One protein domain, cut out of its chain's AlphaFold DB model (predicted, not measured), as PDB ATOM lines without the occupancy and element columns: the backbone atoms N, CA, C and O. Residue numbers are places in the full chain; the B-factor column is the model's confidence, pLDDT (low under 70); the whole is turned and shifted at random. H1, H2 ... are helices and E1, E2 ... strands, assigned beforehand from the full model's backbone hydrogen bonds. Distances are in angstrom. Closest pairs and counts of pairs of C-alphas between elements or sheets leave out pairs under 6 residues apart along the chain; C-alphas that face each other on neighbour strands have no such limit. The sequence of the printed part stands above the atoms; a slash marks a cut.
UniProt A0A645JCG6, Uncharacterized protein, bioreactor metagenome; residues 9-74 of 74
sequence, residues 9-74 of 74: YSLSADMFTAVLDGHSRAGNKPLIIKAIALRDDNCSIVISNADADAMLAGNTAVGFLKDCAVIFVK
ATOM      1  N   TYR A   9     157.295 128.358 145.745       85.31
ATOM      2  CA  TYR A   9     158.028 127.578 146.746       85.31
ATOM      3  C   TYR A   9     157.145 126.440 147.262       85.31
ATOM      4  O   TYR A   9     155.987 126.681 147.604       85.31
ATOM      5  N   SER A  10     157.679 125.222 147.351       83.88
ATOM      6  CA  SER A  10     157.051 124.130 148.102       83.88
ATOM      7  C   SER A  10     157.711 124.037 149.477       83.88
ATOM      8  O   SER A  10     158.860 123.613 149.599       83.88
ATOM      9  N   LEU A  11     156.996 124.478 150.511       77.25
ATOM     10  CA  LEU A  11     157.521 124.589 151.879       77.25
ATOM     11  C   LEU A  11     157.279 123.333 152.732       77.25
ATOM     12  O   LEU A  11     157.792 123.246 153.845       77.25
ATOM     13  N   SER A  12     156.493 122.377 152.230       80.75
ATOM     14  CA  SER A  12     156.155 121.125 152.910       80.75
ATOM     15  C   SER A  12     156.238 119.925 151.968       80.75
ATOM     16  O   SER A  12     156.143 120.069 150.746       80.75
ATOM     17  N   ALA A  13     156.372 118.729 152.550       81.25
ATOM     18  CA  ALA A  13     156.365 117.471 151.807       81.25
ATOM     19  C   ALA A  13     155.067 117.289 151.002       81.25
ATOM     20  O   ALA A  13     155.126 116.895 149.845       81.25
ATOM     21  N   ASP A  14     153.914 117.674 151.557       82.69
ATOM     22  CA  ASP A  14     152.624 117.593 150.856       82.69
ATOM     23  C   ASP A  14     152.584 118.485 149.609       82.69
ATOM     24  O   ASP A  14     152.065 118.089 148.565       82.69
ATOM     25  N   MET A  15     153.180 119.682 149.685       80.12
ATOM     26  CA  MET A  15     153.308 120.558 148.522       80.12
ATOM     27  C   MET A  15     154.242 119.957 147.477       80.12
ATOM     28  O   MET A  15     153.959 120.080 146.291       80.12
ATOM     29  N   PHE A  16     155.326 119.299 147.894       82.44
ATOM     30  CA  PHE A  16     156.225 118.603 146.978       82.44
ATOM     31  C   PHE A  16     155.521 117.441 146.266       82.44
ATOM     32  O   PHE A  16     155.629 117.323 145.047       82.44
ATOM     33  N   THR A  17     154.721 116.649 146.983       83.19
ATOM     34  CA  THR A  17     153.883 115.599 146.385       83.19
ATOM     35  C   THR A  17     152.914 116.191 145.362       83.19
ATOM     36  O   THR A  17     152.845 115.708 144.237       83.19
ATOM     37  N   ALA A  18     152.274 117.324 145.670       82.19
ATOM     38  CA  ALA A  18     151.421 118.029 144.714       82.19
ATOM     39  C   ALA A  18     152.182 118.543 143.471       82.19
ATOM     40  O   ALA A  18     151.589 118.651 142.396       82.19
ATOM     41  N   VAL A  19     153.483 118.854 143.578       83.56
ATOM     42  CA  VAL A  19     154.329 119.151 142.406       83.56
ATOM     43  C   VAL A  19     154.513 117.910 141.543       83.56
ATOM     44  O   VAL A  19     154.337 118.000 140.328       83.56
ATOM     45  N   LEU A  20     154.839 116.773 142.157       81.50
ATOM     46  CA  LEU A  20     155.040 115.503 141.456       81.50
ATOM     47  C   LEU A  20     153.756 114.998 140.787       81.50
ATOM     48  O   LEU A  20     153.811 114.504 139.663       81.50
ATOM     49  N   ASP A  21     152.611 115.197 141.436       82.94
ATOM     50  CA  ASP A  21     151.291 114.812 140.928       82.94
ATOM     51  C   ASP A  21     150.753 115.773 139.851       82.94
ATOM     52  O   ASP A  21     149.695 115.544 139.267       82.94
ATOM     53  N   GLY A  22     151.472 116.862 139.560       80.25
ATOM     54  CA  GLY A  22     151.089 117.820 138.524       80.25
ATOM     55  C   GLY A  22     150.082 118.882 138.951       80.25
ATOM     56  O   GLY A  22     149.662 119.707 138.145       80.25
ATOM     57  N   HIS A  23     149.729 118.933 140.232       81.12
ATOM     58  CA  HIS A  23     148.799 119.913 140.796       81.12
ATOM     59  C   HIS A  23     149.448 121.275 141.095       81.12
ATOM     60  O   HIS A  23     148.883 122.104 141.808       81.12
ATOM     61  N   SER A  24     150.634 121.529 140.543       82.69
ATOM     62  CA  SER A  24     151.414 122.740 140.776       82.69
ATOM     63  C   SER A  24     151.646 123.543 139.495       82.69
ATOM     64  O   SER A  24     151.402 123.075 138.383       82.69
ATOM     65  N   ARG A  25     152.197 124.758 139.626       84.12
ATOM     66  CA  ARG A  25     152.554 125.593 138.464       84.12
ATOM     67  C   ARG A  25     153.638 124.987 137.564       84.12
ATOM     68  O   ARG A  25     153.800 125.475 136.455       84.12
ATOM     69  N   ALA A  26     154.373 123.975 138.031       83.12
ATOM     70  CA  ALA A  26     155.369 123.265 137.228       83.12
ATOM     71  C   ALA A  26     154.734 122.252 136.246       83.12
ATOM     72  O   ALA A  26     155.428 121.700 135.394       83.12
ATOM     73  N   GLY A  27     153.413 122.039 136.334       83.56
ATOM     74  CA  GLY A  27     152.655 121.152 135.455       83.56
ATOM     75  C   GLY A  27     152.875 119.665 135.740       83.56
ATOM     76  O   GLY A  27     153.532 119.291 136.704       83.56
ATOM     77  N   ASN A  28     152.321 118.808 134.877       84.56
ATOM     78  CA  ASN A  28     152.196 117.360 135.118       84.56
ATOM     79  C   ASN A  28     153.473 116.541 134.874       84.56
ATOM     80  O   ASN A  28     153.498 115.346 135.148       84.56
ATOM     81  N   LYS A  29     154.507 117.147 134.287       85.00
ATOM     82  CA  LYS A  29     155.802 116.507 134.018       85.00
ATOM     83  C   LYS A  29     156.929 117.506 134.289       85.00
ATOM     84  O   LYS A  29     157.536 117.998 133.336       85.00
ATOM     85  N   PRO A  30     157.165 117.865 135.561       86.38
ATOM     86  CA  PRO A  30     158.184 118.844 135.902       86.38
ATOM     87  C   PRO A  30     159.586 118.278 135.649       86.38
ATOM     88  O   PRO A  30     159.857 117.104 135.907       86.38
ATOM     89  N   LEU A  31     160.498 119.129 135.179       87.75
ATOM     90  CA  LEU A  31     161.924 118.816 135.162       87.75
ATOM     91  C   LEU A  31     162.483 119.022 136.576       87.75
ATOM     92  O   LEU A  31     162.502 120.145 137.077       87.75
ATOM     93  N   ILE A  32     162.921 117.943 137.221       89.06
ATOM     94  CA  ILE A  32     163.482 117.991 138.576       89.06
ATOM     95  C   ILE A  32     164.993 118.179 138.472       89.06
ATOM     96  O   ILE A  32     165.688 117.315 137.944       89.06
ATOM     97  N   ILE A  33     165.496 119.293 139.004       90.31
ATOM     98  CA  ILE A  33     166.923 119.628 139.008       90.31
ATOM     99  C   ILE A  33     167.419 119.710 140.445       90.31
ATOM    100  O   ILE A  33     166.808 120.365 141.292       90.31
ATOM    101  N   LYS A  34     168.556 119.068 140.717       90.19
ATOM    102  CA  LYS A  34     169.198 119.121 142.026       90.19
ATOM    103  C   LYS A  34     170.160 120.306 142.099       90.19
ATOM    104  O   LYS A  34     171.093 120.411 141.309       90.19
ATOM    105  N   ALA A  35     169.968 121.166 143.096       89.69
ATOM    106  CA  ALA A  35     170.930 122.213 143.416       89.69
ATOM    107  C   ALA A  35     172.251 121.595 143.906       89.69
ATOM    108  O   ALA A  35     172.250 120.724 144.780       89.69
ATOM    109  N   ILE A  36     173.373 122.063 143.360       93.19
ATOM    110  CA  ILE A  36     174.720 121.660 143.792       93.19
ATOM    111  C   ILE A  36     175.304 122.621 144.830       93.19
ATOM    112  O   ILE A  36     176.139 122.215 145.634       93.19
ATOM    113  N   ALA A  37     174.869 123.883 144.825       91.06
ATOM    114  CA  ALA A  37     175.266 124.890 145.800       91.06
ATOM    115  C   ALA A  37     174.257 126.046 145.841       91.06
ATOM    116  O   ALA A  37     173.421 126.197 144.948       91.06
ATOM    117  N   LEU A  38     174.388 126.885 146.865       91.44
ATOM    118  CA  LEU A  38     173.709 128.170 146.977       91.44
ATOM    119  C   LEU A  38     174.763 129.288 147.026       91.44
ATOM    120  O   LEU A  38     175.847 129.098 147.582       91.44
ATOM    121  N   ARG A  39     174.469 130.434 146.410       91.00
ATOM    122  CA  ARG A  39     175.305 131.647 146.396       91.00
ATOM    123  C   ARG A  39     174.467 132.879 146.741       91.00
ATOM    124  O   ARG A  39     173.247 132.773 146.837       91.00
ATOM    125  N   ASP A  40     175.139 134.013 146.939       87.94
ATOM    126  CA  ASP A  40     174.532 135.326 147.201       87.94
ATOM    127  C   ASP A  40     173.517 135.271 148.353       87.94
ATOM    128  O   ASP A  40     172.309 135.362 148.145       87.94
ATOM    129  N   ASP A  41     174.009 135.011 149.568       88.00
ATOM    130  CA  ASP A  41     173.184 134.871 150.779       88.00
ATOM    131  C   ASP A  41     172.062 133.825 150.659       88.00
ATOM    132  O   ASP A  41     170.984 133.949 151.235       88.00
ATOM    133  N   ASN A  42     172.347 132.745 149.927       83.88
ATOM    134  CA  ASN A  42     171.432 131.642 149.635       83.88
ATOM    135  C   ASN A  42     170.231 131.996 148.740       83.88
ATOM    136  O   ASN A  42     169.273 131.224 148.670       83.88
ATOM    137  N   CYS A  43     170.287 133.121 148.026       85.75
ATOM    138  CA  CYS A  43     169.252 133.524 147.074       85.75
ATOM    139  C   CYS A  43     169.463 132.926 145.674       85.75
ATOM    140  O   CYS A  43     168.496 132.718 144.940       85.75
ATOM    141  N   SER A  44     170.712 132.625 145.306       87.25
ATOM    142  CA  SER A  44     171.073 132.103 143.986       87.25
ATOM    143  C   SER A  44     171.300 130.594 144.043       87.25
ATOM    144  O   SER A  44     172.229 130.125 144.702       87.25
ATOM    145  N   ILE A  45     170.485 129.820 143.322       90.50
ATOM    146  CA  ILE A  45     170.676 128.370 143.191       90.50
ATOM    147  C   ILE A  45     171.671 128.078 142.075       90.50
ATOM    148  O   ILE A  45     171.509 128.519 140.938       90.50
ATOM    149  N   VAL A  46     172.689 127.290 142.403       92.25
ATOM    150  CA  VAL A  46     173.665 126.784 141.444       92.25
ATOM    151  C   VAL A  46     173.288 125.352 141.084       92.25
ATOM    152  O   VAL A  46     173.103 124.511 141.966       92.25
ATOM    153  N   ILE A  47     173.204 125.077 139.786       93.69
ATOM    154  CA  ILE A  47     172.921 123.755 139.210       93.69
ATOM    155  C   ILE A  47     174.132 123.265 138.411       93.69
ATOM    156  O   ILE A  47     175.032 124.049 138.102       93.69
ATOM    157  N   SER A  48     174.183 121.969 138.102       94.88
ATOM    158  CA  SER A  48     175.249 121.434 137.251       94.88
ATOM    159  C   SER A  48     175.102 121.926 135.804       94.88
ATOM    160  O   SER A  48     173.998 122.248 135.365       94.88
ATOM    161  N   ASN A  49     176.199 121.944 135.039       94.19
ATOM    162  CA  ASN A  49     176.137 122.307 133.616       94.19
ATOM    163  C   ASN A  49     175.206 121.365 132.834       94.19
ATOM    164  O   ASN A  49     174.430 121.829 132.010       94.19
ATOM    165  N   ALA A  50     175.221 120.064 133.148       92.38
ATOM    166  CA  ALA A  50     174.358 119.084 132.491       92.38
ATOM    167  C   ALA A  50     172.866 119.360 132.753       92.38
ATOM    168  O   ALA A  50     172.046 119.278 131.839       92.38
ATOM    169  N   ASP A  51     172.517 119.739 133.985       92.56
ATOM    170  CA  ASP A  51     171.145 120.122 134.323       92.56
ATOM    171  C   ASP A  51     170.753 121.463 133.690       92.56
ATOM    172  O   ASP A  51     169.606 121.639 133.280       92.56
ATOM    173  N   ALA A  52     171.695 122.405 133.577       91.44
ATOM    174  CA  ALA A  52     171.469 123.677 132.897       91.44
ATOM    175  C   ALA A  52     171.187 123.474 131.401       91.44
ATOM    176  O   ALA A  52     170.259 124.086 130.866       91.44
ATOM    177  N   ASP A  53     171.918 122.569 130.749       94.06
ATOM    178  CA  ASP A  53     171.686 122.194 129.354       94.06
ATOM    179  C   ASP A  53     170.311 121.529 129.181       94.06
ATOM    180  O   ASP A  53     169.551 121.889 128.278       94.06
ATOM    181  N   ALA A  54     169.940 120.615 130.086       91.56
ATOM    182  CA  ALA A  54     168.618 119.989 130.089       91.56
ATOM    183  C   ALA A  54     167.492 121.018 130.300       91.56
ATOM    184  O   ALA A  54     166.464 120.972 129.618       91.56
ATOM    185  N   MET A  55     167.700 121.983 131.199       91.19
ATOM    186  CA  MET A  55     166.774 123.087 131.445       91.19
ATOM    187  C   MET A  55     166.605 123.960 130.201       91.19
ATOM    188  O   MET A  55     165.476 124.296 129.839       91.19
ATOM    189  N   LEU A  56     167.700 124.307 129.523       90.69
ATOM    190  CA  LEU A  56     167.666 125.125 128.313       90.69
ATOM    191  C   LEU A  56     166.968 124.394 127.159       90.69
ATOM    192  O   LEU A  56     166.123 124.984 126.478       90.69
ATOM    193  N   ALA A  57     167.267 123.107 126.972       91.12
ATOM    194  CA  ALA A  57     166.631 122.268 125.962       91.12
ATOM    195  C   ALA A  57     165.118 122.137 126.212       91.12
ATOM    196  O   ALA A  57     164.313 122.379 125.310       91.12
ATOM    197  N   GLY A  58     164.720 121.841 127.454       87.25
ATOM    198  CA  GLY A  58     163.312 121.759 127.843       87.25
ATOM    199  C   GLY A  58     162.580 123.096 127.689       87.25
ATOM    200  O   GLY A  58     161.460 123.139 127.179       87.25
ATOM    201  N   ASN A  59     163.219 124.202 128.080       88.62
ATOM    202  CA  ASN A  59     162.625 125.529 127.961       88.62
ATOM    203  C   ASN A  59     162.477 125.961 126.498       88.62
ATOM    204  O   ASN A  59     161.506 126.625 126.159       88.62
ATOM    205  N   THR A  60     163.393 125.564 125.618       88.50
ATOM    206  CA  THR A  60     163.272 125.844 124.180       88.50
ATOM    207  C   THR A  60     162.066 125.122 123.572       88.50
ATOM    208  O   THR A  60     161.389 125.679 122.711       88.50
ATOM    209  N   ALA A  61     161.761 123.911 124.045       85.00
ATOM    210  CA  ALA A  61     160.628 123.126 123.559       85.00
ATOM    211  C   ALA A  61     159.268 123.603 124.103       85.00
ATOM    212  O   ALA A  61     158.283 123.601 123.368       85.00
ATOM    213  N   VAL A  62     159.200 123.982 125.386       85.06
ATOM    214  CA  VAL A  62     157.924 124.223 126.096       85.06
ATOM    215  C   VAL A  62     157.725 125.688 126.498       85.06
ATOM    216  O   VAL A  62     156.594 126.136 126.634       85.06
ATOM    217  N   GLY A  63     158.799 126.456 126.678       86.00
ATOM    218  CA  GLY A  63     158.734 127.862 127.093       86.00
ATOM    219  C   GLY A  63     158.436 128.083 128.579       86.00
ATOM    220  O   GLY A  63     158.031 129.180 128.958       86.00
ATOM    221  N   PHE A  64     158.646 127.082 129.440       85.06
ATOM    222  CA  PHE A  64     158.221 127.122 130.845       85.06
ATOM    223  C   PHE A  64     158.838 128.266 131.677       85.06
ATOM    224  O   PHE A  64     158.212 128.723 132.634       85.06
ATOM    225  N   LEU A  65     160.025 128.785 131.327       85.88
ATOM    226  CA  LEU A  65     160.617 129.948 132.005       85.88
ATOM    227  C   LEU A  65     159.866 131.244 131.678       85.88
ATOM    228  O   LEU A  65     159.752 132.115 132.537       85.88
ATOM    229  N   LYS A  66     159.317 131.363 130.462       85.12
ATOM    230  CA  LYS A  66     158.494 132.513 130.055       85.12
ATOM    231  C   LYS A  66     157.166 132.543 130.812       85.12
ATOM    232  O   LYS A  66     156.688 133.619 131.161       85.12
ATOM    233  N   ASP A  67     156.616 131.367 131.101       84.19
ATOM    234  CA  ASP A  67     155.382 131.204 131.873       84.19
ATOM    235  C   ASP A  67     155.616 131.223 133.393       84.19
ATOM    236  O   ASP A  67     154.679 131.064 134.185       84.19
ATOM    237  N   CYS A  68     156.868 131.425 133.822       85.88
ATOM    238  CA  CYS A  68     157.292 131.353 135.215       85.88
ATOM    239  C   CYS A  68     156.859 130.029 135.879       85.88
ATOM    240  O   CYS A  68     156.462 130.013 137.044       85.88
ATOM    241  N   ALA A  69     156.870 128.908 135.161       86.62
ATOM    242  CA  ALA A  69     156.469 127.589 135.657       86.62
ATOM    243  C   ALA A  69     157.605 126.920 136.457       86.62
ATOM    244  O   ALA A  69     158.035 125.808 136.169       86.62
ATOM    245  N   VAL A  70     158.116 127.632 137.466       88.25
ATOM    246  CA  VAL A  70     159.265 127.229 138.289       88.25
ATOM    247  C   VAL A  70     158.838 127.111 139.748       88.25
ATOM    248  O   VAL A  70     158.112 127.972 140.255       88.25
ATOM    249  N   ILE A  71     159.287 126.055 140.430       89.44
ATOM    250  CA  ILE A  71     159.074 125.853 141.867       89.44
ATOM    251  C   ILE A  71     160.402 125.503 142.526       89.44
ATOM    252  O   ILE A  71     161.084 124.575 142.098       89.44
ATOM    253  N   PHE A  72     160.738 126.224 143.590       88.38
ATOM    254  CA  PHE A  72     161.829 125.867 144.482       88.38
ATOM    255  C   PHE A  72     161.324 124.943 145.580       88.38
ATOM    256  O   PHE A  72     160.327 125.228 146.246       88.38
ATOM    257  N   VAL A  73     162.027 123.834 145.750       85.12
ATOM    258  CA  VAL A  73     161.703 122.794 146.724       85.12
ATOM    259  C   VAL A  73     162.729 122.830 147.854       85.12
ATOM    260  O   VAL A  73     163.898 123.138 147.607       85.12
ATOM    261  N   LYS A  74     162.283 122.572 149.085       72.75
ATOM    262  CA  LYS A  74     163.131 122.512 150.279       72.75
ATOM    263  C   LYS A  74     163.273 121.079 150.771       72.75
ATOM    264  O   LYS A  74     162.250 120.364 150.748       72.75
TER     265      LYS A  74
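Overview. This is residues 9 to 74 of the 74 residues of an uncharacterized protein of bioreactor metagenome (UniProt A0A645JCG6). An open arrangement of a small hairpin, E1 and E2, and two helices, H1 and H2, stands round the short strand E3, the element nearest to the middle, with few contacts between the named parts. The first printed residues, 9 to 10, fold beside residues 72 to 73 of E3 in a short parallel pairing, and a long stretch without a named element, residues 21 to 36, joins H1 to the hairpin. The printed part has 66 residues, in the order H1, E1, E2, H2, E3; the sheet, order E1 - E2, is antiparallel. The class is mixed, helices and strands, with under half of the residues in named elements. The whole is compact, with a radius of gyration of the C-alphas of 12.2 A and spans of 29 by 29 by 18 A.

Arrangement. E1, residues 37 to 39, and E2, residues 44 to 46, form an antiparallel hairpin at 149 degrees. N 39 and O 44 are within hydrogen-bond range at 2.8 A, as are N 46 and O 37 at 2.9 A. H2, residues 49 to 62, is apart from E1. E3, residues 71 to 73, pairs with no named strand and is apart from E1, E2 and H2. H1, residues 13 to 20, comes closest to E3 at the C-alphas of Phe 16 and Val 73, 6.9 A apart. H1 and H2 are apart. In both helices every O i to N i+4 pair is within hydrogen-bond range.

Along the chain. H2 is 19.8 A long from C-alpha 49 at (176.137, 122.307, 133.616) to C-alpha 62. H1 is 10.6 A long and begins at C-alpha 13, (156.365, 117.471, 151.807). E1 measures 6.8 A, E2 6.4 A and E3 6.3 A, E3 ending at C-alpha 73, (161.703, 122.794, 146.724).

Size, cuts and confidence. The C-alphas of Asp 41 and Ala 61 are the two farthest apart, 32.2 A. The printed part has no cut, and the link from H1 to E1 is long. The mean pLDDT of the printed part is 86.7, and no printed residue is under 70.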